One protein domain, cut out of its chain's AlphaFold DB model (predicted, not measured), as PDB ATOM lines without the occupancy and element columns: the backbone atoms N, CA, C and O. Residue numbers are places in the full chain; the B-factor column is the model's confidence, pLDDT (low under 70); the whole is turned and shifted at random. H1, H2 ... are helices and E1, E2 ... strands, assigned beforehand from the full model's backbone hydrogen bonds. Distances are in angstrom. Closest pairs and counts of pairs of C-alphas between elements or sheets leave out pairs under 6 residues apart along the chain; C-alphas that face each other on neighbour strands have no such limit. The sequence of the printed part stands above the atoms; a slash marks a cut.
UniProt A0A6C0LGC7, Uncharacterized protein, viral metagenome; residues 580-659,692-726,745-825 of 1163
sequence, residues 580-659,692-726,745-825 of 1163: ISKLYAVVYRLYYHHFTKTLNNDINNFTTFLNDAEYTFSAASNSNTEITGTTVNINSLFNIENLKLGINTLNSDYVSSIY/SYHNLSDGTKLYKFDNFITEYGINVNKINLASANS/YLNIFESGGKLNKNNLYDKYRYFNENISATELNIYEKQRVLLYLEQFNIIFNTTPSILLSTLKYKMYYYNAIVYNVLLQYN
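This is residues 580 to 659, 692 to 726 and 745 to 825 of the 1163 residues of an uncharacterized protein of viral metagenome (UniProt A0A6C0LGC7). A small three-stranded sheet, E1, E3 and E2, packs by one face on helix H1, and the long helix H7 runs back beside H1 on another side of it. H6 and H5 form a helical hairpin next to these, H2 sits where H1 ends and H7 begins, and H4 lies far out among long loops. The printed part has 196 residues, in the order H1 H2 E1 E2 E3 H3 H4 H5 H6 H7, and is mostly helix; the sheet is mixed. It is compact, with a radius of gyration of the C-alphas of 17.5 A and spans of 47 by 45 by 35 A.

In the sheet, E1 (residues 614 to 618) and the inner strand E3 (residues 631 to 635) are parallel, with N 632 and O 614 2.7 A apart. E3 and E2 (residues 626 to 628), a hairpin, are antiparallel, with N 633 and O 626 2.8 A apart. H1 (residues 580 to 598) is on one face, two layers, a helix layer over a sheet, at a height over the sheet of 9.3 A; the closest C-alphas of H1 and E2, Leu 590 and Glu 626, are 6.8 A apart. H7 (residues 799 to 823) touches H1 with residues 803 to 814, opposite ways at a shallow tilt of 31 degrees; the closest C-alphas, Tyr 584 and Met 810, are 5.2 A apart. H1, H7 and H6 (residues 778 to 796) form a bundle, helices side by side; H6 is close to H1 but not clearly touching, the closest C-alphas, Ile 580 and Tyr 787, being 7.4 A apart. H5 (residues 757 to 770) touches H6 in a helical hairpin, closest at the C-alphas of Lys 757 and Phe 795, 5.8 A. H2 (residues 603 to 612) touches H7, closest at the C-alphas of Thr 607 and Pro 799, 5.6 A. H3 (residues 656 to 659) only just touches H1, with 3 pairs of C-alphas within 8 A, closest at the C-alphas of His 593 and Ile 658, 7.4 A. H4 (residues 703 to 712) touches no helix. Every O i to N i+4 pair is within hydrogen-bond range in H1, H2, H4 and H6, 8 of 10 in H5 and 19 of 21 in H7; H3 is too short for one.

H1 begins at C-alpha 580 (41.823, -52.489, -28.971) and is 25.8 A long. H6 is 26.5 A and H5 20.5 A. H7, 36.3 A, ends at C-alpha 823 (41.414, -70.854, -21.506).

The C-alphas of Asn 600 and Thr 774, the farthest apart, are 51.0 A apart. Residues 660 to 691 and 727 to 744 are not printed; the gaps are 14.3 A and 11.9 A between C-alphas. The link E3 to H3 is long. The mean pLDDT of the printed part is 75.1, and 74 residues are under 70, among them 640 to 659 and 692 to 726.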
ATOM      1  N   ILE A 580      40.556 -53.157 -29.293       92.19
ATOM      2  CA  ILE A 580      41.823 -52.489 -28.971       92.19
ATOM      3  C   ILE A 580      42.975 -53.062 -29.803       92.19
ATOM      4  O   ILE A 580      43.763 -52.307 -30.372       92.19
ATOM      5  N   SER A 581      43.061 -54.389 -29.931       89.69
ATOM      6  CA  SER A 581      44.052 -55.026 -30.805       89.69
ATOM      7  C   SER A 581      43.935 -54.524 -32.250       89.69
ATOM      8  O   SER A 581      44.942 -54.149 -32.862       89.69
ATOM      9  N   LYS A 582      42.708 -54.461 -32.787       87.44
ATOM     10  CA  LYS A 582      42.446 -53.955 -34.138       87.44
ATOM     11  C   LYS A 582      42.847 -52.490 -34.280       87.44
ATOM     12  O   LYS A 582      43.476 -52.149 -35.280       87.44
ATOM     13  N   LEU A 583      42.544 -51.646 -33.289       92.38
ATOM     14  CA  LEU A 583      42.951 -50.239 -33.273       92.38
ATOM     15  C   LEU A 583      44.470 -50.119 -33.439       92.38
ATOM     16  O   LEU A 583      44.931 -49.469 -34.376       92.38
ATOM     17  N   TYR A 584      45.249 -50.803 -32.597       93.50
ATOM     18  CA  TYR A 584      46.711 -50.762 -32.682       93.50
ATOM     19  C   TYR A 584      47.239 -51.314 -34.010       93.50
ATOM     20  O   TYR A 584      48.156 -50.732 -34.585       93.50
ATOM     21  N   ALA A 585      46.651 -52.395 -34.529       87.81
ATOM     22  CA  ALA A 585      47.053 -52.972 -35.809       87.81
ATOM     23  C   ALA A 585      46.810 -52.016 -36.989       87.81
ATOM     24  O   ALA A 585      47.676 -51.872 -37.853       87.81
ATOM     25  N   VAL A 586      45.648 -51.359 -37.025       88.12
ATOM     26  CA  VAL A 586      45.286 -50.396 -38.076       88.12
ATOM     27  C   VAL A 586      46.180 -49.163 -38.003       88.12
ATOM     28  O   VAL A 586      46.794 -48.798 -39.006       88.12
ATOM     29  N   VAL A 587      46.319 -48.564 -36.817       93.06
ATOM     30  CA  VAL A 587      47.139 -47.360 -36.627       93.06
ATOM     31  C   VAL A 587      48.603 -47.641 -36.943       93.06
ATOM     32  O   VAL A 587      49.225 -46.862 -37.657       93.06
ATOM     33  N   TYR A 588      49.141 -48.784 -36.503       94.06
ATOM     34  CA  TYR A 588      50.503 -49.193 -36.841       94.06
ATOM     35  C   TYR A 588      50.726 -49.259 -38.354       94.06
ATOM     36  O   TYR A 588      51.704 -48.703 -38.846       94.06
ATOM     37  N   ARG A 589      49.820 -49.902 -39.106       89.06
ATOM     38  CA  ARG A 589      49.956 -50.029 -40.567       89.06
ATOM     39  C   ARG A 589      49.880 -48.677 -41.266       89.06
ATOM     40  O   ARG A 589      50.718 -48.407 -42.122       89.06
ATOM     41  N   LEU A 590      48.915 -47.837 -40.891       91.44
ATOM     42  CA  LEU A 590      48.765 -46.497 -41.457       91.44
ATOM     43  C   LEU A 590      50.009 -45.642 -41.186       91.44
ATOM     44  O   LEU A 590      50.564 -45.055 -42.111       91.44
ATOM     45  N   TYR A 591      50.493 -45.631 -39.945       95.19
ATOM     46  CA  TYR A 591      51.650 -44.827 -39.547       95.19
ATOM     47  C   TYR A 591      52.946 -45.343 -40.157       95.19
ATOM     48  O   TYR A 591      53.742 -44.549 -40.648       95.19
ATOM     49  N   TYR A 592      53.140 -46.660 -40.201       94.06
ATOM     50  CA  TYR A 592      54.293 -47.262 -40.859       94.06
ATOM     51  C   TYR A 592      54.296 -46.965 -42.363       94.06
ATOM     52  O   TYR A 592      55.328 -46.584 -42.913       94.06
ATOM     53  N   HIS A 593      53.144 -47.087 -43.029       92.88
ATOM     54  CA  HIS A 593      53.019 -46.750 -44.443       92.88
ATOM     55  C   HIS A 593      53.297 -45.263 -44.690       92.88
ATOM     56  O   HIS A 593      54.124 -44.938 -45.533       92.88
ATOM     57  N   HIS A 594      52.678 -44.359 -43.928       93.81
ATOM     58  CA  HIS A 594      52.887 -42.921 -44.089       93.81
ATOM     59  C   HIS A 594      54.342 -42.520 -43.820       93.81
ATOM     60  O   HIS A 594      54.944 -41.819 -44.631       93.81
ATOM     61  N   PHE A 595      54.945 -43.043 -42.750       94.31
ATOM     62  CA  PHE A 595      56.350 -42.811 -42.420       94.31
ATOM     63  C   PHE A 595      57.289 -43.280 -43.538       94.31
ATOM     64  O   PHE A 595      58.150 -42.525 -43.986       94.31
ATOM     65  N   THR A 596      57.105 -44.508 -44.027       92.44
ATOM     66  CA  THR A 596      58.034 -45.116 -44.993       92.44
ATOM     67  C   THR A 596      57.795 -44.679 -46.437       92.44
ATOM     68  O   THR A 596      58.756 -44.546 -47.191       92.44
ATOM     69  N   LYS A 597      56.535 -44.479 -46.848       92.44
ATOM     70  CA  LYS A 597      56.147 -44.216 -48.246       92.44
ATOM     71  C   LYS A 597      55.829 -42.760 -48.529       92.44
ATOM     72  O   LYS A 597      56.244 -42.263 -49.568       92.44
ATOM     73  N   THR A 598      55.108 -42.077 -47.642       93.50
ATOM     74  CA  THR A 598      54.746 -40.669 -47.863       93.50
ATOM     75  C   THR A 598      55.858 -39.730 -47.401       93.50
ATOM     76  O   THR A 598      56.162 -38.757 -48.083       93.50
ATOM     77  N   LEU A 599      56.489 -40.034 -46.263       93.75
ATOM     78  CA  LEU A 599      57.486 -39.171 -45.623       93.75
ATOM     79  C   LEU A 599      58.936 -39.634 -45.835       93.75
ATOM     80  O   LEU A 599      59.849 -39.007 -45.311       93.75
ATOM     81  N   ASN A 600      59.170 -40.709 -46.597       94.69
ATOM     82  CA  ASN A 600      60.507 -41.229 -46.930       94.69
ATOM     83  C   ASN A 600      61.430 -41.465 -45.714       94.69
ATOM     84  O   ASN A 600      62.641 -41.262 -45.798       94.69
ATOM     85  N   ASN A 601      60.871 -41.929 -44.592       93.56
ATOM     86  CA  ASN A 601      61.557 -42.123 -43.308       93.56
ATOM     87  C   ASN A 601      62.071 -40.825 -42.643       93.56
ATOM     88  O   ASN A 601      62.978 -40.879 -41.811       93.56
ATOM     89  N   ASP A 602      61.504 -39.660 -42.970       94.38
ATOM     90  CA  ASP A 602      61.829 -38.391 -42.311       94.38
ATOM     91  C   ASP A 602      61.136 -38.278 -40.942       94.38
ATOM     92  O   ASP A 602      59.925 -38.057 -40.832       94.38
ATOM     93  N   ILE A 603      61.924 -38.418 -39.873       93.62
ATOM     94  CA  ILE A 603      61.438 -38.373 -38.490       93.62
ATOM     95  C   ILE A 603      60.888 -37.000 -38.081       93.62
ATOM     96  O   ILE A 603      59.981 -36.936 -37.249       93.62
ATOM     97  N   ASN A 604      61.380 -35.902 -38.662       95.12
ATOM     98  CA  ASN A 604      60.936 -34.551 -38.312       95.12
ATOM     99  C   ASN A 604      59.562 -34.264 -38.922       95.12
ATOM    100  O   ASN A 604      58.657 -33.781 -38.232       95.12
ATOM    101  N   ASN A 605      59.369 -34.642 -40.187       95.25
ATOM    102  CA  ASN A 605      58.062 -34.547 -40.836       95.25
ATOM    103  C   ASN A 605      57.046 -35.491 -40.188       95.25
ATOM    104  O   ASN A 605      55.894 -35.112 -39.995       95.25
ATOM    105  N   PHE A 606      57.475 -36.684 -39.766       95.50
ATOM    106  CA  PHE A 606      56.601 -37.605 -39.041       95.50
ATOM    107  C   PHE A 606      56.225 -37.078 -37.655       95.50
ATOM    108  O   PHE A 606      55.071 -37.174 -37.257       95.50
ATOM    109  N   THR A 607      57.161 -36.446 -36.946       94.19
ATOM    110  CA  THR A 607      56.883 -35.761 -35.673       94.19
ATOM    111  C   THR A 607      55.859 -34.643 -35.849       94.19
ATOM    112  O   THR A 607      54.941 -34.523 -35.041       94.19
ATOM    113  N   THR A 608      55.987 -33.856 -36.920       95.00
ATOM    114  CA  THR A 608      55.032 -32.791 -37.256       95.00
ATOM    115  C   THR A 608      53.650 -33.382 -37.541       95.00
ATOM    116  O   THR A 608      52.684 -33.007 -36.887       95.00
ATOM    117  N   PHE A 609      53.576 -34.402 -38.405       96.06
ATOM    118  CA  PHE A 609      52.342 -35.142 -38.678       96.06
ATOM    119  C   PHE A 609      51.676 -35.669 -37.399       96.06
ATOM    120  O   PHE A 609      50.477 -35.500 -37.233       96.06
ATOM    121  N   LEU A 610      52.433 -36.278 -36.479       94.19
ATOM    122  CA  LEU A 610      51.884 -36.847 -35.243       94.19
ATOM    123  C   LEU A 610      51.330 -35.797 -34.278       94.19
ATOM    124  O   LEU A 610      50.352 -36.073 -33.587       94.19
ATOM    125  N   ASN A 611      51.943 -34.613 -34.220       93.25
ATOM    126  CA  ASN A 611      51.434 -33.511 -33.402       93.25
ATOM    127  C   ASN A 611      50.117 -32.953 -33.953       93.25
ATOM    128  O   ASN A 611      49.265 -32.539 -33.168       93.25
ATOM    129  N   ASP A 612      49.946 -33.010 -35.274       94.50
ATOM    130  CA  ASP A 612      48.770 -32.494 -35.973       94.50
ATOM    131  C   ASP A 612      47.746 -33.589 -36.318       94.50
ATOM    132  O   ASP A 612      46.716 -33.289 -36.921       94.50
ATOM    133  N   ALA A 613      48.011 -34.853 -35.967       93.50
ATOM    134  CA  ALA A 613      47.192 -35.989 -36.373       93.50
ATOM    135  C   ALA A 613      45.783 -35.926 -35.757       93.50
ATOM    136  O   ALA A 613      45.612 -35.879 -34.535       93.50
ATOM    137  N   GLU A 614      44.765 -35.996 -36.613       94.25
ATOM    138  CA  GLU A 614      43.356 -35.923 -36.233       94.25
ATOM    139  C   GLU A 614      42.629 -37.206 -36.625       94.25
ATOM    140  O   GLU A 614      42.535 -37.550 -37.798       94.25
ATOM    141  N   TYR A 615      42.076 -37.921 -35.658       92.88
ATOM    142  CA  TYR A 615      41.385 -39.178 -35.895       92.88
ATOM    143  C   TYR A 615      39.910 -38.939 -36.170       92.88
ATOM    144  O   TYR A 615      39.221 -38.267 -35.401       92.88
ATOM    145  N   THR A 616      39.416 -39.536 -37.247       89.62
ATOM    146  CA  THR A 616      37.989 -39.592 -37.567       89.62
ATOM    147  C   THR A 616      37.547 -41.044 -37.626       89.62
ATOM    148  O   THR A 616      38.290 -41.913 -38.083       89.62
ATOM    149  N   PHE A 617      36.341 -41.310 -37.131       85.69
ATOM    150  CA  PHE A 617      35.744 -42.640 -37.142       85.69
ATOM    151  C   PHE A 617      34.463 -42.588 -37.951       85.69
ATOM    152  O   PHE A 617      33.513 -41.897 -37.586       85.69
ATOM    153  N   SER A 618      34.432 -43.325 -39.049       79.50
ATOM    154  CA  SER A 618      33.232 -43.506 -39.851       79.50
ATOM    155  C   SER A 618      32.604 -44.867 -39.548       79.50
ATOM    156  O   SER A 618      33.272 -45.902 -39.500       79.50
ATOM    157  N   ALA A 619      31.285 -44.872 -39.349       66.31
ATOM    158  CA  ALA A 619      30.493 -46.104 -39.320       66.31
ATOM    159  C   ALA A 619      30.059 -46.560 -40.723       66.31
ATOM    160  O   ALA A 619      29.530 -47.660 -40.884       66.31
ATOM    161  N   ALA A 620      30.275 -45.728 -41.748       69.88
ATOM    162  CA  ALA A 620      29.886 -46.028 -43.115       69.88
ATOM    163  C   ALA A 620      30.754 -47.161 -43.686       69.88
ATOM    164  O   ALA A 620      31.953 -46.989 -43.917       69.88
ATOM    165  N   SER A 621      30.131 -48.311 -43.957       60.16
ATOM    166  CA  SER A 621      30.769 -49.540 -44.459       60.16
ATOM    167  C   SER A 621      31.568 -49.372 -45.761       60.16
ATOM    168  O   SER A 621      32.354 -50.249 -46.096       60.16
ATOM    169  N   ASN A 622      31.418 -48.247 -46.466       66.31
ATOM    170  CA  ASN A 622      32.060 -47.920 -47.741       66.31
ATOM    171  C   ASN A 622      33.185 -46.866 -47.656       66.31
ATOM    172  O   ASN A 622      33.685 -46.438 -48.693       66.31
ATOM    173  N   SER A 623      33.575 -46.415 -46.462       72.00
ATOM    174  CA  SER A 623      34.667 -45.442 -46.305       72.00
ATOM    175  C   SER A 623      36.040 -46.126 -46.201       72.00
ATOM    176  O   SER A 623      36.169 -47.207 -45.635       72.00
ATOM    177  N   ASN A 624      37.090 -45.532 -46.764       80.62
ATOM    178  CA  ASN A 624      38.427 -46.125 -46.698       80.62
ATOM    179  C   ASN A 624      39.106 -45.795 -45.365       80.62
ATOM    180  O   ASN A 624      38.999 -44.679 -44.860       80.62
ATOM    181  N   THR A 625      39.835 -46.766 -44.813       86.69
ATOM    182  CA  THR A 625      40.780 -46.524 -43.720       86.69
ATOM    183  C   THR A 625      42.078 -45.993 -44.322       86.69
ATOM    184  O   THR A 625      42.821 -46.750 -44.948       86.69
ATOM    185  N   GLU A 626      42.335 -44.695 -44.178       92.38
ATOM    186  CA  GLU A 626      43.422 -43.993 -44.868       92.38
ATOM    187  C   GLU A 626      43.931 -42.780 -44.075       92.38
ATOM    188  O   GLU A 626      43.303 -42.332 -43.116       92.38
ATOM    189  N   ILE A 627      45.083 -42.244 -44.485       91.81
ATOM    190  CA  ILE A 627      45.593 -40.954 -44.006       91.81
ATOM    191  C   ILE A 627      45.428 -39.937 -45.133       91.81
ATOM    192  O   ILE A 627      46.023 -40.099 -46.196       91.81
ATOM    193  N   THR A 628      44.647 -38.885 -44.888       92.75
ATOM    194  CA  THR A 628      44.438 -37.755 -45.803       92.75
ATOM    195  C   THR A 628      44.918 -36.464 -45.142       92.75
ATOM    196  O   THR A 628      44.285 -35.914 -44.239       92.75
ATOM    197  N   GLY A 629      46.091 -35.981 -45.563       94.31
ATOM    198  CA  GLY A 629      46.777 -34.884 -44.876       94.31
ATOM    199  C   GLY A 629      47.147 -35.288 -43.447       94.31
ATOM    200  O   GLY A 629      47.824 -36.293 -43.248       94.31
ATOM    201  N   THR A 630      46.677 -34.530 -42.457       94.12
ATOM    202  CA  THR A 630      46.835 -34.854 -41.029       94.12
ATOM    203  C   THR A 630      45.673 -35.682 -40.472       94.12
ATOM    204  O   THR A 630      45.701 -36.093 -39.317       94.12
ATOM    205  N   THR A 631      44.634 -35.955 -41.268       93.69
ATOM    206  CA  THR A 631      43.471 -36.714 -40.800       93.69
ATOM    207  C   THR A 631      43.697 -38.218 -40.978       93.69
ATOM    208  O   THR A 631      43.926 -38.698 -42.087       93.69
ATOM    209  N   VAL A 632      43.607 -38.972 -39.883       92.88
ATOM    210  CA  VAL A 632      43.629 -40.438 -39.829       92.88
ATOM    211  C   VAL A 632      42.183 -40.930 -39.820       92.88
ATOM    212  O   VAL A 632      41.496 -40.854 -38.801       92.88
ATOM    213  N   ASN A 633      41.692 -41.415 -40.956       90.56
ATOM    214  CA  ASN A 633      40.342 -41.957 -41.065       90.56
ATOM    215  C   ASN A 633      40.358 -43.456 -40.745       90.56
ATOM    216  O   ASN A 633      41.011 -44.235 -41.440       90.56
ATOM    217  N   ILE A 634      39.667 -43.865 -39.680       88.81
ATOM    218  CA  ILE A 634      39.527 -45.268 -39.280       88.81
ATOM    219  C   ILE A 634      38.082 -45.697 -39.513       88.81
ATOM    220  O   ILE A 634      37.203 -45.449 -38.684       88.81
ATOM    221  N   ASN A 635      37.845 -46.410 -40.613       83.31
ATOM    222  CA  ASN A 635      36.536 -46.987 -40.872       83.31
ATOM    223  C   ASN A 635      36.324 -48.262 -40.042       83.31
ATOM    224  O   ASN A 635      37.195 -49.134 -39.951       83.31
ATOM    225  N   SER A 636      35.111 -48.413 -39.504       76.31
ATOM    226  CA  SER A 636      34.584 -49.695 -39.032       76.31
ATOM    227  C   SER A 636      35.408 -50.338 -37.913       76.31
ATOM    228  O   SER A 636      35.540 -51.563 -37.840       76.31
ATOM    229  N   LEU A 637      35.968 -49.531 -37.007       79.50
ATOM    230  CA  LEU A 637      36.718 -50.055 -35.864       79.50
ATOM    231  C   LEU A 637      35.837 -50.936 -34.959       79.50
ATOM    232  O   LEU A 637      36.269 -52.010 -34.549       79.50
ATOM    233  N   PHE A 638      34.592 -50.508 -34.733       75.31
ATOM    234  CA  PHE A 638      33.629 -51.134 -33.817       75.31
ATOM    235  C   PHE A 638      32.540 -51.949 -34.525       75.31
ATOM    236  O   PHE A 638      31.671 -52.519 -33.870       75.31
ATOM    237  N   ASN A 639      32.562 -52.016 -35.860       72.06
ATOM    238  CA  ASN A 639      31.662 -52.910 -36.571       72.06
ATOM    239  C   ASN A 639      32.252 -54.325 -36.538       72.06
ATOM    240  O   ASN A 639      33.255 -54.609 -37.198       72.06
ATOM    241  N   ILE A 640      31.594 -55.188 -35.764       61.06
ATOM    242  CA  ILE A 640      31.891 -56.612 -35.615       61.06
ATOM    243  C   ILE A 640      32.026 -57.327 -36.967       61.06
ATOM    244  O   ILE A 640      32.980 -58.078 -37.168       61.06
ATOM    245  N   GLU A 641      31.110 -57.071 -37.901       61.12
ATOM    246  CA  GLU A 641      31.084 -57.728 -39.215       61.12
ATOM    247  C   GLU A 641      32.295 -57.319 -40.065       61.12
ATOM    248  O   GLU A 641      32.814 -58.104 -40.858       61.12
ATOM    249  N   ASN A 642      32.824 -56.121 -39.800       59.22
ATOM    250  CA  ASN A 642      33.998 -55.546 -40.447       59.22
ATOM    251  C   ASN A 642      35.275 -55.695 -39.600       59.22
ATOM    252  O   ASN A 642      36.288 -55.061 -39.904       59.22
ATOM    253  N   LEU A 643      35.274 -56.496 -38.518       55.50
ATOM    254  CA  LEU A 643      36.505 -56.876 -37.799       55.50
ATOM    255  C   LEU A 643      37.461 -57.669 -38.699       55.50
ATOM    256  O   LEU A 643      38.671 -57.620 -38.485       55.50
ATOM    257  N   LYS A 644      36.935 -58.319 -39.742       55.72
ATOM    258  CA  LYS A 644      37.724 -58.852 -40.854       55.72
ATOM    259  C   LYS A 644      38.255 -57.682 -41.681       55.72
ATOM    260  O   LYS A 644      37.479 -56.835 -42.118       55.72
ATOM    261  N   LEU A 645      39.563 -57.634 -41.923       50.91
ATOM    262  CA  LEU A 645      40.134 -56.685 -42.879       50.91
ATOM    263  C   LEU A 645      39.625 -57.073 -44.276       50.91
ATOM    264  O   LEU A 645      40.121 -58.020 -44.885       50.91
ATOM    265  N   GLY A 646      38.562 -56.414 -44.740       45.91
ATOM    266  CA  GLY A 646      37.929 -56.713 -46.021       45.91
ATOM    267  C   GLY A 646      38.894 -56.460 -47.179       45.91
ATOM    268  O   GLY A 646      39.309 -55.331 -47.400       45.91
ATOM    269  N   ILE A 647      39.228 -57.507 -47.936       48.28
ATOM    270  CA  ILE A 647      40.120 -57.441 -49.113       48.28
ATOM    271  C   ILE A 647      39.325 -57.169 -50.413       48.28
ATOM    272  O   ILE A 647      39.886 -57.149 -51.501       48.28
ATOM    273  N   ASN A 648      38.002 -56.971 -50.330       41.78
ATOM    274  CA  ASN A 648      37.104 -57.136 -51.482       41.78
ATOM    275  C   ASN A 648      36.487 -55.850 -52.062       41.78
ATOM    276  O   ASN A 648      35.538 -55.956 -52.833       41.78
ATOM    277  N   THR A 649      37.003 -54.649 -51.779       40.72
ATOM    278  CA  THR A 649      36.590 -53.457 -52.553       40.72
ATOM    279  C   THR A 649      37.790 -52.632 -53.016       40.72
ATOM    280  O   THR A 649      38.572 -52.111 -52.229       40.72
ATOM    281  N   LEU A 650      37.952 -52.596 -54.340       40.28
ATOM    282  CA  LEU A 650      38.990 -51.900 -55.092       40.28
ATOM    283  C   LEU A 650      38.641 -50.411 -55.233       40.28
ATOM    284  O   LEU A 650      37.598 -50.085 -55.795       40.28
ATOM    285  N   ASN A 651      39.547 -49.524 -54.811       37.78
ATOM    286  CA  ASN A 651      39.704 -48.193 -55.405       37.78
ATOM    287  C   ASN A 651      41.184 -47.760 -55.321       37.78
ATOM    288  O   ASN A 651      41.866 -48.058 -54.338       37.78
ATOM    289  N   SER A 652      41.715 -47.180 -56.399       46.09
ATOM    290  CA  SER A 652      42.982 -47.657 -56.983       46.09
ATOM    291  C   SER A 652      44.309 -47.170 -56.392       46.09
ATOM    292  O   SER A 652      45.260 -47.944 -56.466       46.09
ATOM    293  N   ASP A 653      44.432 -46.001 -55.760       43.44
ATOM    294  CA  ASP A 653      45.789 -45.416 -55.633       43.44
ATOM    295  C   ASP A 653      46.368 -45.304 -54.212       43.44
ATOM    296  O   ASP A 653      47.563 -45.066 -54.063       43.44
ATOM    297  N   TYR A 654      45.584 -45.570 -53.162       37.53
ATOM    298  CA  TYR A 654      46.090 -45.577 -51.773       37.53
ATOM    299  C   TYR A 654      45.860 -46.915 -51.049       37.53
ATOM    300  O   TYR A 654      46.720 -47.392 -50.307       37.53
ATOM    301  N   VAL A 655      44.737 -47.590 -51.326       42.44
ATOM    302  CA  VAL A 655      44.323 -48.829 -50.634       42.44
ATOM    303  C   VAL A 655      45.036 -50.077 -51.179       42.44
ATOM    304  O   VAL A 655      45.259 -51.043 -50.442       42.44
ATOM    305  N   SER A 656      45.477 -50.049 -52.441       42.28
ATOM    306  CA  SER A 656      46.124 -51.186 -53.115       42.28
ATOM    307  C   SER A 656      47.472 -51.580 -52.494       42.28
ATOM    308  O   SER A 656      47.848 -52.748 -52.544       42.28
ATOM    309  N   SER A 657      48.172 -50.651 -51.831       44.44
ATOM    310  CA  SER A 657      49.510 -50.908 -51.280       44.44
ATOM    311  C   SER A 657      49.532 -51.390 -49.824       44.44
ATOM    312  O   SER A 657      50.507 -52.014 -49.405       44.44
ATOM    313  N   ILE A 658      48.473 -51.133 -49.045       42.50
ATOM    314  CA  ILE A 658      48.404 -51.555 -47.634       42.50
ATOM    315  C   ILE A 658      47.780 -52.961 -47.510       42.50
ATOM    316  O   ILE A 658      48.074 -53.680 -46.552       42.50
ATOM    317  N   TYR A 659      46.969 -53.384 -48.495       45.09
ATOM    318  CA  TYR A 659      46.195 -54.635 -48.430       45.09
ATOM    319  C   TYR A 659      46.181 -55.508 -49.708       45.09
ATOM    320  O   TYR A 659      45.511 -56.539 -49.709       45.09
ATOM    321  N   SER A 692      46.571 -64.491 -37.377       48.56
ATOM    322  CA  SER A 692      45.818 -64.954 -38.538       48.56
ATOM    323  C   SER A 692      44.357 -64.499 -38.543       48.56
ATOM    324  O   SER A 692      43.776 -64.384 -39.610       48.56
ATOM    325  N   TYR A 693      43.757 -64.184 -37.393       58.28
ATOM    326  CA  TYR A 693      42.342 -63.812 -37.319       58.28
ATOM    327  C   TYR A 693      42.000 -62.452 -37.963       58.28
ATOM    328  O   TYR A 693      40.843 -62.243 -38.313       58.28
ATOM    329  N   HIS A 694      42.977 -61.565 -38.201       51.31
ATOM    330  CA  HIS A 694      42.744 -60.279 -38.885       51.31
ATOM    331  C   HIS A 694      42.758 -60.381 -40.426       51.31
ATOM    332  O   HIS A 694      42.172 -59.532 -41.090       51.31
ATOM    333  N   ASN A 695      43.395 -61.406 -41.011       49.69
ATOM    334  CA  ASN A 695      43.715 -61.481 -42.452       49.69
ATOM    335  C   ASN A 695      43.028 -62.655 -43.206       49.69
ATOM    336  O   ASN A 695      43.471 -63.023 -44.293       49.69
ATOM    337  N   LEU A 696      41.990 -63.299 -42.657       52.44
ATOM    338  CA  LEU A 696      41.371 -64.482 -43.283       52.44
ATOM    339  C   LEU A 696      40.143 -64.113 -44.131       52.44
ATOM    340  O   LEU A 696      39.077 -63.826 -43.595       52.44
ATOM    341  N   SER A 697      40.290 -64.175 -45.458       42.59
ATOM    342  CA  SER A 697      39.207 -63.981 -46.438       42.59
ATOM    343  C   SER A 697      38.442 -65.261 -46.803       42.59
ATOM    344  O   SER A 697      37.412 -65.190 -47.466       42.59
ATOM    345  N   ASP A 698      38.921 -66.433 -46.379       44.00
ATOM    346  CA  ASP A 698      38.408 -67.724 -46.842       44.00
ATOM    347  C   ASP A 698      37.456 -68.337 -45.793       44.00
ATOM    348  O   ASP A 698      37.890 -68.883 -44.771       44.00
ATOM    349  N   GLY A 699      36.146 -68.199 -46.029       45.12
ATOM    350  CA  GLY A 699      35.031 -68.435 -45.093       45.12
ATOM    351  C   GLY A 699      34.840 -69.857 -44.542       45.12
ATOM    352  O   GLY A 699      33.774 -70.172 -44.030       45.12
ATOM    353  N   THR A 700      35.841 -70.737 -44.619       41.22
ATOM    354  CA  THR A 700      35.727 -72.140 -44.175       41.22
ATOM    355  C   THR A 700      36.607 -72.513 -42.980       41.22
ATOM    356  O   THR A 700      36.409 -73.578 -42.402       41.22
ATOM    357  N   LYS A 701      37.571 -71.679 -42.559       45.53
ATOM    358  CA  LYS A 701      38.610 -72.105 -41.588       45.53
ATOM    359  C   LYS A 701      38.446 -71.585 -40.155       45.53
ATOM    360  O   LYS A 701      39.204 -71.993 -39.281       45.53
ATOM    361  N   LEU A 702      37.445 -70.742 -39.894       49.00
ATOM    362  CA  LEU A 702      37.137 -70.207 -38.560       49.00
ATOM    363  C   LEU A 702      35.636 -70.245 -38.242       49.00
ATOM    364  O   LEU A 702      35.137 -69.385 -37.527       49.00
ATOM    365  N   TYR A 703      34.921 -71.276 -38.702       45.09
ATOM    366  CA  TYR A 703      33.478 -71.447 -38.463       45.09
ATOM    367  C   TYR A 703      33.073 -71.241 -36.984       45.09
ATOM    368  O   TYR A 703      31.991 -70.755 -36.696       45.09
ATOM    369  N   LYS A 704      33.970 -71.524 -36.024       51.88
ATOM    370  CA  LYS A 704      33.728 -71.297 -34.588       51.88
ATOM    371  C   LYS A 704      34.028 -69.887 -34.073       51.88
ATOM    372  O   LYS A 704      33.406 -69.488 -33.100       51.88
ATOM    373  N   PHE A 705      34.947 -69.141 -34.687       55.81
ATOM    374  CA  PHE A 705      35.146 -67.731 -34.332       55.81
ATOM    375  C   PHE A 705      34.075 -66.860 -34.989       55.81
ATOM    376  O   PHE A 705      33.552 -65.974 -34.334       55.81
ATOM    377  N   ASP A 706      33.670 -67.182 -36.221       53.31
ATOM    378  CA  ASP A 706      32.492 -66.572 -36.843       53.31
ATOM    379  C   ASP A 706      31.224 -66.896 -36.044       53.31
ATOM    380  O   ASP A 706      30.443 -65.986 -35.791       53.31
ATOM    381  N   ASN A 707      31.058 -68.124 -35.534       57.84
ATOM    382  CA  ASN A 707      29.982 -68.423 -34.583       57.84
ATOM    383  C   ASN A 707      30.154 -67.683 -33.256       57.84
ATOM    384  O   ASN A 707      29.177 -67.147 -32.777       57.84
ATOM    385  N   PHE A 708      31.354 -67.569 -32.677       64.62
ATOM    386  CA  PHE A 708      31.552 -66.773 -31.456       64.62
ATOM    387  C   PHE A 708      31.127 -65.312 -31.671       64.62
ATOM    388  O   PHE A 708      30.391 -64.733 -30.878       64.62
ATOM    389  N   ILE A 709      31.537 -64.730 -32.793       59.62
ATOM    390  CA  ILE A 709      31.189 -63.370 -33.182       59.62
ATOM    391  C   ILE A 709      29.687 -63.230 -33.494       59.62
ATOM    392  O   ILE A 709      29.083 -62.229 -33.121       59.62
ATOM    393  N   THR A 710      29.064 -64.222 -34.130       60.50
ATOM    394  CA  THR A 710      27.643 -64.190 -34.523       60.50
ATOM    395  C   THR A 710      26.710 -64.509 -33.349       60.50
ATOM    396  O   THR A 710      25.694 -63.852 -33.177       60.50
ATOM    397  N   GLU A 711      27.057 -65.488 -32.518       61.94
ATOM    398  CA  GLU A 711      26.273 -65.993 -31.384       61.94
ATOM    399  C   GLU A 711      26.400 -65.078 -30.161       61.94
ATOM    400  O   GLU A 711      25.404 -64.795 -29.501       61.94
ATOM    401  N   TYR A 712      27.597 -64.540 -29.889       58.50
ATOM    402  CA  TYR A 712      27.816 -63.654 -28.741       58.50
ATOM    403  C   TYR A 712      27.813 -62.169 -29.108       58.50
ATOM    404  O   TYR A 712      27.434 -61.352 -28.275       58.50
ATOM    405  N   GLY A 713      28.140 -61.790 -30.349       56.34
ATOM    406  CA  GLY A 713      28.110 -60.389 -30.790       56.34
ATOM    407  C   GLY A 713      26.708 -59.776 -30.896       56.34
ATOM    408  O   GLY A 713      26.596 -58.556 -31.008       56.34
ATOM    409  N   ILE A 714      25.644 -60.587 -30.839       56.78
ATOM    410  CA  ILE A 714      24.252 -60.111 -30.723       56.78
ATOM    411  C   ILE A 714      23.946 -59.629 -29.292       56.78
ATOM    412  O   ILE A 714      23.150 -58.709 -29.131       56.78
ATOM    413  N   ASN A 715      24.622 -60.183 -28.277       53.22
ATOM    414  CA  ASN A 715      24.383 -59.893 -26.855       53.22
ATOM    415  C   ASN A 715      25.421 -58.944 -26.226       53.22
ATOM    416  O   ASN A 715      25.295 -58.571 -25.062       53.22
ATOM    417  N   VAL A 716      26.459 -58.557 -26.972       56.75
ATOM    418  CA  VAL A 716      27.422 -57.536 -26.536       56.75
ATOM    419  C   VAL A 716      26.804 -56.163 -26.778       56.75
ATOM    420  O   VAL A 716      26.433 -55.865 -27.912       56.75
ATOM    421  N   ASN A 717      26.745 -55.302 -25.752       57.38
ATOM    422  CA  ASN A 717      26.326 -53.903 -25.916       57.38
ATOM    423  C   ASN A 717      27.203 -53.245 -26.994       57.38
ATOM    424  O   ASN A 717      28.391 -52.969 -26.770       57.38
ATOM    425  N   LYS A 718      26.639 -53.050 -28.192       57.56
ATOM    426  CA  LYS A 718      27.355 -52.493 -29.340       57.56
ATOM    427  C   LYS A 718      27.501 -50.990 -29.149       57.56
ATOM    428  O   LYS A 718      26.516 -50.264 -29.108       57.56
ATOM    429  N   ILE A 719      28.742 -50.516 -29.110       56.66
ATOM    430  CA  ILE A 719      29.037 -49.087 -29.215       56.66
ATOM    431  C   ILE A 719      28.935 -48.732 -30.698       56.66
ATOM    432  O   ILE A 719      29.812 -49.091 -31.483       56.66
ATOM    433  N   ASN A 720      27.834 -48.092 -31.095       52.91
ATOM    434  CA  ASN A 720      27.633 -47.643 -32.468       52.91
ATOM    435  C   ASN A 720      27.989 -46.155 -32.590       52.91
ATOM    436  O   ASN A 720      27.490 -45.328 -31.828       52.91
ATOM    437  N   LEU A 721      28.845 -45.829 -33.556       50.19
ATOM    438  CA  LEU A 721      29.273 -44.466 -33.868       50.19
ATOM    439  C   LEU A 721      28.301 -43.848 -34.868       50.19
ATOM    440  O   LEU A 721      28.383 -44.144 -36.052       50.19
ATOM    441  N   ALA A 722      27.409 -42.985 -34.392       44.72
ATOM    442  CA  ALA A 722      26.460 -42.219 -35.199       44.72
ATOM    443  C   ALA A 722      25.461 -43.041 -36.051       44.72
ATOM    444  O   ALA A 722      25.769 -43.567 -37.117       44.72
ATOM    445  N   SER A 723      24.186 -43.007 -35.652       40.81
ATOM    446  CA  SER A 723      23.111 -42.958 -36.651       40.81
ATOM    447  C   SER A 723      22.914 -41.490 -37.047       40.81
ATOM    448  O   SER A 723      23.046 -40.609 -36.200       40.81
ATOM    449  N   ALA A 724      22.609 -41.210 -38.315       44.56
ATOM    450  CA  ALA A 724      22.439 -39.853 -38.854       44.56
ATOM    451  C   ALA A 724      21.260 -39.054 -38.248       44.56
ATOM    452  O   ALA A 724      21.035 -37.910 -38.635       44.56
ATOM    453  N   ASN A 725      20.524 -39.622 -37.289       43.59
ATOM    454  CA  ASN A 725      19.480 -38.921 -36.556       43.59
ATOM    455  C   ASN A 725      20.086 -38.323 -35.282       43.59
ATOM    456  O   ASN A 725      20.272 -39.002 -34.273       43.59
ATOM    457  N   SER A 726      20.436 -37.044 -35.370       38.69
ATOM    458  CA  SER A 726      20.999 -36.231 -34.297       38.69
ATOM    459  C   SER A 726      20.093 -36.202 -33.060       38.69
ATOM    460  O   SER A 726      19.048 -35.546 -33.052       38.69
ATOM    461  N   TYR A 745      23.300 -46.691 -27.272       52.88
ATOM    462  CA  TYR A 745      24.115 -45.947 -28.234       52.88
ATOM    463  C   TYR A 745      25.044 -44.986 -27.501       52.88
ATOM    464  O   TYR A 745      24.611 -43.970 -26.965       52.88
ATOM    465  N   LEU A 746      26.335 -45.300 -27.491       56.91
ATOM    466  CA  LEU A 746      27.345 -44.496 -26.817       56.91
ATOM    467  C   LEU A 746      28.168 -43.735 -27.858       56.91
ATOM    468  O   LEU A 746      29.112 -44.263 -28.445       56.91
ATOM    469  N   ASN A 747      27.769 -42.493 -28.122       60.28
ATOM    470  CA  ASN A 747      28.432 -41.651 -29.108       60.28
ATOM    471  C   ASN A 747      29.672 -41.012 -28.464       60.28
ATOM    472  O   ASN A 747      29.600 -39.954 -27.848       60.28
ATOM    473  N   ILE A 748      30.822 -41.683 -28.569       66.75
ATOM    474  CA  ILE A 748      32.106 -41.165 -28.052       66.75
ATOM    475  C   ILE A 748      32.533 -39.894 -28.823       66.75
ATOM    476  O   ILE A 748      33.318 -39.085 -28.329       66.75
ATOM    477  N   PHE A 749      31.980 -39.689 -30.021       66.62
ATOM    478  CA  PHE A 749      32.327 -38.607 -30.931       66.62
ATOM    479  C   PHE A 749      31.047 -37.937 -31.425       66.62
ATOM    480  O   PHE A 749      30.068 -38.608 -31.751       66.62
ATOM    481  N   GLU A 750      31.056 -36.610 -31.517       66.50
ATOM    482  CA  GLU A 750      30.065 -35.909 -32.335       66.50
ATOM    483  C   GLU A 750      30.203 -36.412 -33.779       66.50
ATOM    484  O   GLU A 750      31.304 -36.751 -34.215       66.50
ATOM    485  N   SER A 751      29.105 -36.521 -34.528       59.31
ATOM    486  CA  SER A 751      29.176 -36.953 -35.929       59.31
ATOM    487  C   SER A 751      30.089 -35.997 -36.710       59.31
ATOM    488  O   SER A 751      29.802 -34.806 -36.798       59.31
ATOM    489  N   GLY A 752      31.224 -36.495 -37.213       67.12
ATOM    490  CA  GLY A 752      32.263 -35.675 -37.857       67.12
ATOM    491  C   GLY A 752      33.277 -35.016 -36.905       67.12
ATOM    492  O   GLY A 752      34.187 -34.328 -37.365       67.12
ATOM    493  N   GLY A 753      33.161 -35.245 -35.597       79.38
ATOM    494  CA  GLY A 753      34.104 -34.788 -34.585       79.38
ATOM    495  C   GLY A 753      35.457 -35.482 -34.727       79.38
ATOM    496  O   GLY A 753      35.555 -36.709 -34.716       79.38
ATOM    497  N   LYS A 754      36.508 -34.678 -34.854       87.62
ATOM    498  CA  LYS A 754      37.897 -35.133 -34.907       87.62
ATOM    499  C   LYS A 754      38.439 -35.318 -33.496       87.62
ATOM    500  O   LYS A 754      38.243 -34.445 -32.657       87.62
ATOM    501  N   LEU A 755      39.140 -36.416 -33.231       91.50
ATOM    502  CA  LEU A 755      39.886 -36.617 -31.989       91.50
ATOM    503  C   LEU A 755      41.356 -36.302 -32.236       91.50
ATOM    504  O   LEU A 755      41.983 -36.918 -33.091       91.50
ATOM    505  N   ASN A 756      41.911 -35.358 -31.493       93.06
ATOM    506  CA  ASN A 756      43.318 -34.997 -31.577       93.06
ATOM    507  C   ASN A 756      43.898 -34.832 -30.170       93.06
ATOM    508  O   ASN A 756      43.190 -34.885 -29.161       93.06
ATOM    509  N   LYS A 757      45.212 -34.634 -30.099       91.88
ATOM    510  CA  LYS A 757      45.931 -34.498 -28.829       91.88
ATOM    511  C   LYS A 757      45.369 -33.384 -27.935       91.88
ATOM    512  O   LYS A 757      45.332 -33.549 -26.719       91.88
ATOM    513  N   ASN A 758      44.914 -32.283 -28.532       90.81
ATOM    514  CA  ASN A 758      44.450 -31.107 -27.800       90.81
ATOM    515  C   ASN A 758      43.066 -31.323 -27.181       90.81
ATOM    516  O   ASN A 758      42.846 -30.924 -26.043       90.81
ATOM    517  N   ASN A 759      42.151 -31.987 -27.893       91.88
ATOM    518  CA  ASN A 759      40.783 -32.190 -27.410       91.88
ATOM    519  C   ASN A 759      40.558 -33.525 -26.682       91.88
ATOM    520  O   ASN A 759      39.498 -33.716 -26.087       91.88
ATOM    521  N   LEU A 760      41.538 -34.436 -26.676       90.94
ATOM    522  CA  LEU A 760      41.440 -35.700 -25.944       90.94
ATOM    523  C   LEU A 760      41.190 -35.474 -24.446       90.94
ATOM    524  O   LEU A 760      40.350 -36.155 -23.854       90.94
ATOM    525  N   TYR A 761      41.894 -34.513 -23.840       89.06
ATOM    526  CA  TYR A 761      41.714 -34.170 -22.429       89.06
ATOM    527  C   TYR A 761      40.318 -33.603 -22.165       89.06
ATOM    528  O   TYR A 761      39.661 -34.015 -21.211       89.06
ATOM    529  N   ASP A 762      39.827 -32.731 -23.046       88.62
ATOM    530  CA  ASP A 762      38.486 -32.160 -22.931       88.62
ATOM    531  C   ASP A 762      37.406 -33.232 -23.081       88.62
ATOM    532  O   ASP A 762      36.435 -33.224 -22.333       88.62
ATOM    533  N   LYS A 763      37.590 -34.213 -23.975       86.75
ATOM    534  CA  LYS A 763      36.671 -35.354 -24.110       86.75
ATOM    535  C   LYS A 763      36.719 -36.276 -22.889       86.75
ATOM    536  O   LYS A 763      35.664 -36.701 -22.422       86.75
ATOM    537  N   TYR A 764      37.900 -36.529 -22.323       87.12
ATOM    538  CA  TYR A 764      38.044 -37.281 -21.071       87.12
ATOM    539  C   TYR A 764      37.345 -36.574 -19.904       87.12
ATOM    540  O   TYR A 764      36.566 -37.183 -19.170       87.12
ATOM    541  N   ARG A 765      37.584 -35.266 -19.761       84.69
ATOM    542  CA  ARG A 765      36.974 -34.420 -18.737       84.69
ATOM    543  C   ARG A 765      35.460 -34.346 -18.909       84.69
ATOM    544  O   ARG A 765      34.740 -34.609 -17.953       84.69
ATOM    545  N   TYR A 766      34.987 -34.083 -20.125       85.00
ATOM    546  CA  TYR A 766      33.566 -34.046 -20.462       85.00
ATOM    547  C   TYR A 766      32.870 -35.358 -20.094       85.00
ATOM    548  O   TYR A 766      31.823 -35.326 -19.451       85.00
ATOM    549  N   PHE A 767      33.469 -36.503 -20.438       83.81
ATOM    550  CA  PHE A 767      32.931 -37.824 -20.110       83.81
ATOM    551  C   PHE A 767      32.903 -38.085 -18.597       83.81
ATOM    552  O   PHE A 767      31.970 -38.699 -18.081       83.81
ATOM    553  N   ASN A 768      33.912 -37.611 -17.865       81.06
ATOM    554  CA  ASN A 768      33.976 -37.799 -16.421       81.06
ATOM    555  C   ASN A 768      33.011 -36.878 -15.651       81.06
ATOM    556  O   ASN A 768      32.444 -37.315 -14.651       81.06
ATOM    557  N   GLU A 769      32.826 -35.640 -16.120       83.06
ATOM    558  CA  GLU A 769      32.018 -34.600 -15.466       83.06
ATOM    559  C   GLU A 769      30.524 -34.667 -15.825       83.06
ATOM    560  O   GLU A 769      29.693 -34.455 -14.945       83.06
ATOM    561  N   ASN A 770      30.158 -34.975 -17.078       76.44
ATOM    562  CA  ASN A 770      28.767 -34.834 -17.547       76.44
ATOM    563  C   ASN A 770      27.946 -36.126 -17.515       76.44
ATOM    564  O   ASN A 770      26.720 -36.075 -17.562       76.44
ATOM    565  N   ILE A 771      28.585 -37.290 -17.401       74.56
ATOM    566  CA  ILE A 771      27.863 -38.558 -17.278       74.56
ATOM    567  C   ILE A 771      27.566 -38.784 -15.804       74.56
ATOM    568  O   ILE A 771      28.386 -39.324 -15.045       74.56
ATOM    569  N   SER A 772      26.380 -38.321 -15.409       66.56
ATOM    570  CA  SER A 772      25.804 -38.587 -14.097       66.56
ATOM    571  C   SER A 772      25.691 -40.102 -13.873       66.56
ATOM    572  O   SER A 772      25.473 -40.878 -14.805       66.56
ATOM    573  N   ALA A 773      25.863 -40.553 -12.627       58.25
ATOM    574  CA  ALA A 773      25.885 -41.980 -12.278       58.25
ATOM    575  C   ALA A 773      24.576 -42.737 -12.595       58.25
ATOM    576  O   ALA A 773      24.521 -43.950 -12.420       58.25
ATOM    577  N   THR A 774      23.525 -42.038 -13.030       63.41
ATOM    578  CA  THR A 774      22.185 -42.587 -13.248       63.41
ATOM    579  C   THR A 774      21.898 -43.018 -14.689       63.41
ATOM    580  O   THR A 774      20.945 -43.762 -14.884       63.41
ATOM    581  N   GLU A 775      22.683 -42.594 -15.690       60.53
ATOM    582  CA  GLU A 775      22.326 -42.789 -17.115       60.53
ATOM    583  C   GLU A 775      23.140 -43.863 -17.856       60.53
ATOM    584  O   GLU A 775      22.678 -44.386 -18.868       60.53
ATOM    585  N   LEU A 776      24.319 -44.248 -17.355       69.69
ATOM    586  CA  LEU A 776      25.125 -45.335 -17.925       69.69
ATOM    587  C   LEU A 776      25.471 -46.374 -16.866       69.69
ATOM    588  O   LEU A 776      25.819 -46.034 -15.731       69.69
ATOM    589  N   ASN A 777      25.458 -47.650 -17.256       78.88
ATOM    590  CA  ASN A 777      26.012 -48.696 -16.404       78.88
ATOM    591  C   ASN A 777      27.514 -48.417 -16.200       78.88
ATOM    592  O   ASN A 777      28.229 -48.061 -17.139       78.88
ATOM    593  N   ILE A 778      27.999 -48.610 -14.970       79.31
ATOM    594  CA  ILE A 778      29.416 -48.511 -14.580       79.31
ATOM    595  C   ILE A 778      30.334 -49.182 -15.611       79.31
ATOM    596  O   ILE A 778      31.385 -48.636 -15.948       79.31
ATOM    597  N   TYR A 779      29.921 -50.330 -16.149       78.81
ATOM    598  CA  TYR A 779      30.684 -51.052 -17.159       78.81
ATOM    599  C   TYR A 779      30.866 -50.254 -18.464       78.81
ATOM    600  O   TYR A 779      31.967 -50.170 -19.001       78.81
ATOM    601  N   GLU A 780      29.824 -49.591 -18.964       80.31
ATOM    602  CA  GLU A 780      29.897 -48.780 -20.186       80.31
ATOM    603  C   GLU A 780      30.772 -47.540 -19.988       80.31
ATOM    604  O   GLU A 780      31.571 -47.198 -20.864       80.31
ATOM    605  N   LYS A 781      30.714 -46.936 -18.793       81.44
ATOM    606  CA  LYS A 781      31.627 -45.856 -18.396       81.44
ATOM    607  C   LYS A 781      33.087 -46.320 -18.445       81.44
ATOM    608  O   LYS A 781      33.942 -45.626 -18.992       81.44
ATOM    609  N   GLN A 782      33.370 -47.513 -17.924       84.62
ATOM    610  CA  GLN A 782      34.716 -48.096 -17.943       84.62
ATOM    611  C   GLN A 782      35.218 -48.372 -19.365       84.62
ATOM    612  O   GLN A 782      36.385 -48.115 -19.647       84.62
ATOM    613  N   ARG A 783      34.357 -48.834 -20.279       85.75
ATOM    614  CA  ARG A 783      34.745 -49.118 -21.674       85.75
ATOM    615  C   ARG A 783      35.183 -47.875 -22.436       85.75
ATOM    616  O   ARG A 783      36.193 -47.907 -23.132       85.75
ATOM    617  N   VAL A 784      34.453 -46.771 -22.296       85.25
ATOM    618  CA  VAL A 784      34.830 -45.518 -22.966       85.25
ATOM    619  C   VAL A 784      36.139 -44.981 -22.409       85.25
ATOM    620  O   VAL A 784      37.016 -44.605 -23.182       85.25
ATOM    621  N   LEU A 785      36.303 -45.003 -21.082       87.38
ATOM    622  CA  LEU A 785      37.558 -44.608 -20.444       87.38
ATOM    623  C   LEU A 785      38.724 -45.478 -20.929       87.38
ATOM    624  O   LEU A 785      39.778 -44.938 -21.255       87.38
ATOM    625  N   LEU A 786      38.511 -46.790 -21.068       90.62
ATOM    626  CA  LEU A 786      39.503 -47.720 -21.602       90.62
ATOM    627  C   LEU A 786      39.925 -47.349 -23.031       90.62
ATOM    628  O   LEU A 786      41.117 -47.359 -23.337       90.62
ATOM    629  N   TYR A 787      38.984 -47.001 -23.913       91.00
ATOM    630  CA  TYR A 787      39.313 -46.590 -25.282       91.00
ATOM    631  C   TYR A 787      39.989 -45.218 -25.345       91.00
ATOM    632  O   TYR A 787      40.977 -45.071 -26.065       91.00
ATOM    633  N   LEU A 788      39.518 -44.236 -24.570       90.25
ATOM    634  CA  LEU A 788      40.169 -42.925 -24.462       90.25
ATOM    635  C   LEU A 788      41.606 -43.056 -23.943       90.25
ATOM    636  O   LEU A 788      42.497 -42.365 -24.430       90.25
ATOM    637  N   GLU A 789      41.860 -43.989 -23.026       92.12
ATOM    638  CA  GLU A 789      43.207 -44.311 -22.557       92.12
ATOM    639  C   GLU A 789      44.080 -44.913 -23.669       92.12
ATOM    640  O   GLU A 789      45.246 -44.537 -23.805       92.12
ATOM    641  N   GLN A 790      43.535 -45.789 -24.524       94.31
ATOM    642  CA  GLN A 790      44.299 -46.300 -25.670       94.31
ATOM    643  C   GLN A 790      44.656 -45.183 -26.654       94.31
ATOM    644  O   GLN A 790      45.787 -45.128 -27.133       94.31
ATOM    645  N   PHE A 791      43.738 -44.248 -26.908       92.31
ATOM    646  CA  PHE A 791      44.048 -43.061 -27.705       92.31
ATOM    647  C   PHE A 791      45.088 -42.170 -27.031       92.31
ATOM    648  O   PHE A 791      46.000 -41.698 -27.702       92.31
ATOM    649  N   ASN A 792      45.023 -42.002 -25.711       93.12
ATOM    650  CA  ASN A 792      46.023 -41.263 -24.945       93.12
ATOM    651  C   ASN A 792      47.430 -41.835 -25.135       93.12
ATOM    652  O   ASN A 792      48.369 -41.082 -25.381       93.12
ATOM    653  N   ILE A 793      47.567 -43.164 -25.098       92.94
ATOM    654  CA  ILE A 793      48.836 -43.841 -25.385       92.94
ATOM    655  C   ILE A 793      49.292 -43.528 -26.814       92.94
ATOM    656  O   ILE A 793      50.448 -43.161 -27.016       92.94
ATOM    657  N   ILE A 794      48.403 -43.632 -27.803       93.38
ATOM    658  CA  ILE A 794      48.737 -43.377 -29.213       93.38
ATOM    659  C   ILE A 794      49.188 -41.920 -29.434       93.38
ATOM    660  O   ILE A 794      50.210 -41.703 -30.079       93.38
ATOM    661  N   PHE A 795      48.480 -40.934 -28.875       92.12
ATOM    662  CA  PHE A 795      48.769 -39.506 -29.069       92.12
ATOM    663  C   PHE A 795      49.976 -38.989 -28.279       92.12
ATOM    664  O   PHE A 795      50.640 -38.048 -28.715       92.12
ATOM    665  N   ASN A 796      50.251 -39.561 -27.103       91.12
ATOM    666  CA  ASN A 796      51.308 -39.069 -26.215       91.12
ATOM    667  C   ASN A 796      52.603 -39.884 -26.274       91.12
ATOM    668  O   ASN A 796      53.586 -39.504 -25.639       91.12
ATOM    669  N   THR A 797      52.648 -40.966 -27.054       91.69
ATOM    670  CA  THR A 797      53.903 -41.679 -27.306       91.69
ATOM    671  C   THR A 797      54.804 -40.851 -28.222       91.69
ATOM    672  O   THR A 797      54.371 -40.363 -29.266       91.69
ATOM    673  N   THR A 798      56.078 -40.703 -27.852       91.62
ATOM    674  CA  THR A 798      57.030 -39.919 -28.644       91.62
ATOM    675  C   THR A 798      57.282 -40.561 -30.019       91.62
ATOM    676  O   THR A 798      57.347 -41.791 -30.128       91.62
ATOM    677  N   PRO A 799      57.472 -39.756 -31.083       90.00
ATOM    678  CA  PRO A 799      57.648 -40.253 -32.452       90.00
ATOM    679  C   PRO A 799      58.743 -41.314 -32.609       90.00
ATOM    680  O   PRO A 799      58.581 -42.252 -33.387       90.00
ATOM    681  N   SER A 800      59.833 -41.201 -31.842       87.50
ATOM    682  CA  SER A 800      60.987 -42.108 -31.905       87.50
ATOM    683  C   SER A 800      60.678 -43.544 -31.476       87.50
ATOM    684  O   SER A 800      61.344 -44.467 -31.937       87.50
ATOM    685  N   ILE A 801      59.672 -43.751 -30.620       92.00
ATOM    686  CA  ILE A 801      59.289 -45.082 -30.124       92.00
ATOM    687  C   ILE A 801      57.877 -45.491 -30.547       92.00
ATOM    688  O   ILE A 801      57.494 -46.637 -30.330       92.00
ATOM    689  N   LEU A 802      57.102 -44.597 -31.172       91.44
ATOM    690  CA  LEU A 802      55.691 -44.819 -31.487       91.44
ATOM    691  C   LEU A 802      55.441 -46.109 -32.271       91.44
ATOM    692  O   LEU A 802      54.618 -46.918 -31.856       91.44
ATOM    693  N   LEU A 803      56.162 -46.344 -33.370       92.19
ATOM    694  CA  LEU A 803      55.968 -47.552 -34.182       92.19
ATOM    695  C   LEU A 803      56.265 -48.832 -33.386       92.19
ATOM    696  O   LEU A 803      55.529 -49.815 -33.507       92.19
ATOM    697  N   SER A 804      57.287 -48.808 -32.530       90.75
ATOM    698  CA  SER A 804      57.627 -49.920 -31.636       90.75
ATOM    699  C   SER A 804      56.559 -50.131 -30.562       90.75
ATOM    700  O   SER A 804      56.145 -51.267 -30.333       90.75
ATOM    701  N   THR A 805      56.047 -49.055 -29.958       90.94
ATOM    702  CA  THR A 805      54.968 -49.098 -28.962       90.94
ATOM    703  C   THR A 805      53.671 -49.632 -29.563       90.94
ATOM    704  O   THR A 805      53.053 -50.522 -28.981       90.94
ATOM    705  N   LEU A 806      53.274 -49.154 -30.748       90.75
ATOM    706  CA  LEU A 806      52.084 -49.632 -31.457       90.75
ATOM    707  C   LEU A 806      52.208 -51.124 -31.797       90.75
ATOM    708  O   LEU A 806      51.284 -51.896 -31.537       90.75
ATOM    709  N   LYS A 807      53.371 -51.550 -32.309       90.81
ATOM    710  CA  LYS A 807      53.669 -52.960 -32.599       90.81
ATOM    711  C   LYS A 807      53.605 -53.814 -31.331       90.81
ATOM    712  O   LYS A 807      52.955 -54.859 -31.331       90.81
ATOM    713  N   TYR A 808      54.223 -53.363 -30.242       91.62
ATOM    714  CA  TYR A 808      54.196 -54.050 -28.951       91.62
ATOM    715  C   TYR A 808      52.771 -54.186 -28.405       91.62
ATOM    716  O   TYR A 808      52.350 -55.293 -28.076       91.62
ATOM    717  N   LYS A 809      51.998 -53.092 -28.355       91.06
ATOM    718  CA  LYS A 809      50.615 -53.099 -27.853       91.06
ATOM    719  C   LYS A 809      49.715 -53.987 -28.704       91.06
ATOM    720  O   LYS A 809      48.950 -54.769 -28.146       91.06
ATOM    721  N   MET A 810      49.875 -53.960 -30.027       90.00
ATOM    722  CA  MET A 810      49.216 -54.909 -30.923       90.00
ATOM    723  C   MET A 810      49.500 -56.359 -30.486       90.00
ATOM    724  O   MET A 810      48.562 -57.110 -30.226       90.00
ATOM    725  N   TYR A 811      50.769 -56.764 -30.344       84.62
ATOM    726  CA  TYR A 811      51.122 -58.125 -29.905       84.62
ATOM    727  C   TYR A 811      50.624 -58.469 -28.500       84.62
ATOM    728  O   TYR A 811      50.158 -59.585 -28.276       84.62
ATOM    729  N   TYR A 812      50.682 -57.517 -27.574       89.06
ATOM    730  CA  TYR A 812      50.223 -57.688 -26.204       89.06
ATOM    731  C   TYR A 812      48.726 -58.025 -26.146       89.06
ATOM    732  O   TYR A 812      48.347 -59.065 -25.603       89.06
ATOM    733  N   TYR A 813      47.872 -57.219 -26.785       87.88
ATOM    734  CA  TYR A 813      46.428 -57.478 -26.807       87.88
ATOM    735  C   TYR A 813      46.076 -58.732 -27.616       87.88
ATOM    736  O   TYR A 813      45.168 -59.472 -27.241       87.88
ATOM    737  N   ASN A 814      46.850 -59.056 -28.655       82.19
ATOM    738  CA  ASN A 814      46.725 -60.334 -29.362       82.19
ATOM    739  C   ASN A 814      46.983 -61.539 -28.459       82.19
ATOM    740  O   ASN A 814      46.245 -62.520 -28.526       82.19
ATOM    741  N   ALA A 815      48.021 -61.470 -27.625       79.69
ATOM    742  CA  ALA A 815      48.347 -62.530 -26.685       79.69
ATOM    743  C   ALA A 815      47.249 -62.692 -25.626       79.69
ATOM    744  O   ALA A 815      46.896 -63.823 -25.296       79.69
ATOM    745  N   ILE A 816      46.660 -61.588 -25.147       84.00
ATOM    746  CA  ILE A 816      45.507 -61.624 -24.233       84.00
ATOM    747  C   ILE A 816      44.330 -62.344 -24.892       84.00
ATOM    748  O   ILE A 816      43.851 -63.333 -24.345       84.00
ATOM    749  N   VAL A 817      43.905 -61.906 -26.083       81.38
ATOM    750  CA  VAL A 817      42.784 -62.527 -26.810       81.38
ATOM    751  C   VAL A 817      43.051 -64.014 -27.040       81.38
ATOM    752  O   VAL A 817      42.199 -64.848 -26.749       81.38
ATOM    753  N   TYR A 818      44.254 -64.371 -27.492       78.25
ATOM    754  CA  TYR A 818      44.631 -65.761 -27.733       78.25
ATOM    755  C   TYR A 818      44.579 -66.621 -26.461       78.25
ATOM    756  O   TYR A 818      44.014 -67.716 -26.476       78.25
ATOM    757  N   ASN A 819      45.123 -66.123 -25.349       74.12
ATOM    758  CA  ASN A 819      45.128 -66.844 -24.078       74.12
ATOM    759  C   ASN A 819      43.717 -67.031 -23.521       74.12
ATOM    760  O   ASN A 819      43.399 -68.120 -23.044       74.12
ATOM    761  N   VAL A 820      42.858 -66.013 -23.627       74.50
ATOM    762  CA  VAL A 820      41.460 -66.117 -23.195       74.50
ATOM    763  C   VAL A 820      40.710 -67.127 -24.072       74.50
ATOM    764  O   VAL A 820      40.061 -68.032 -23.550       74.50
ATOM    765  N   LEU A 821      40.873 -67.079 -25.398       76.12
ATOM    766  CA  LEU A 821      40.249 -68.050 -26.308       76.12
ATOM    767  C   LEU A 821      40.689 -69.501 -26.033       76.12
ATOM    768  O   LEU A 821      39.875 -70.419 -26.167       76.12
ATOM    769  N   LEU A 822      41.950 -69.715 -25.634       72.38
ATOM    770  CA  LEU A 822      42.452 -71.024 -25.204       72.38
ATOM    771  C   LEU A 822      41.874 -71.455 -23.853       72.38
ATOM    772  O   LEU A 822      41.428 -72.592 -23.715       72.38
ATOM    773  N   GLN A 823      41.879 -70.563 -22.862       71.94
ATOM    774  CA  GLN A 823      41.414 -70.854 -21.506       71.94
ATOM    775  C   GLN A 823      39.939 -71.276 -21.483       71.94
ATOM    776  O   GLN A 823      39.572 -72.173 -20.725       71.94
ATOM    777  N   TYR A 824      39.117 -70.678 -22.347       65.56
ATOM    778  CA  TYR A 824      37.686 -70.967 -22.447       65.56
ATOM    779  C   TYR A 824      37.332 -72.019 -23.510       65.56
ATOM    780  O   TYR A 824      36.156 -72.220 -23.798       65.56
ATOM    781  N   ASN A 825      38.317 -72.727 -24.088       63.81
ATOM    782  CA  ASN A 825      38.101 -73.751 -25.127       63.81
ATOM    783  C   ASN A 825      37.306 -73.255 -26.359       63.81
ATOM    784  O   ASN A 825      36.754 -74.060 -27.114       63.81
TER     785      ASN A 825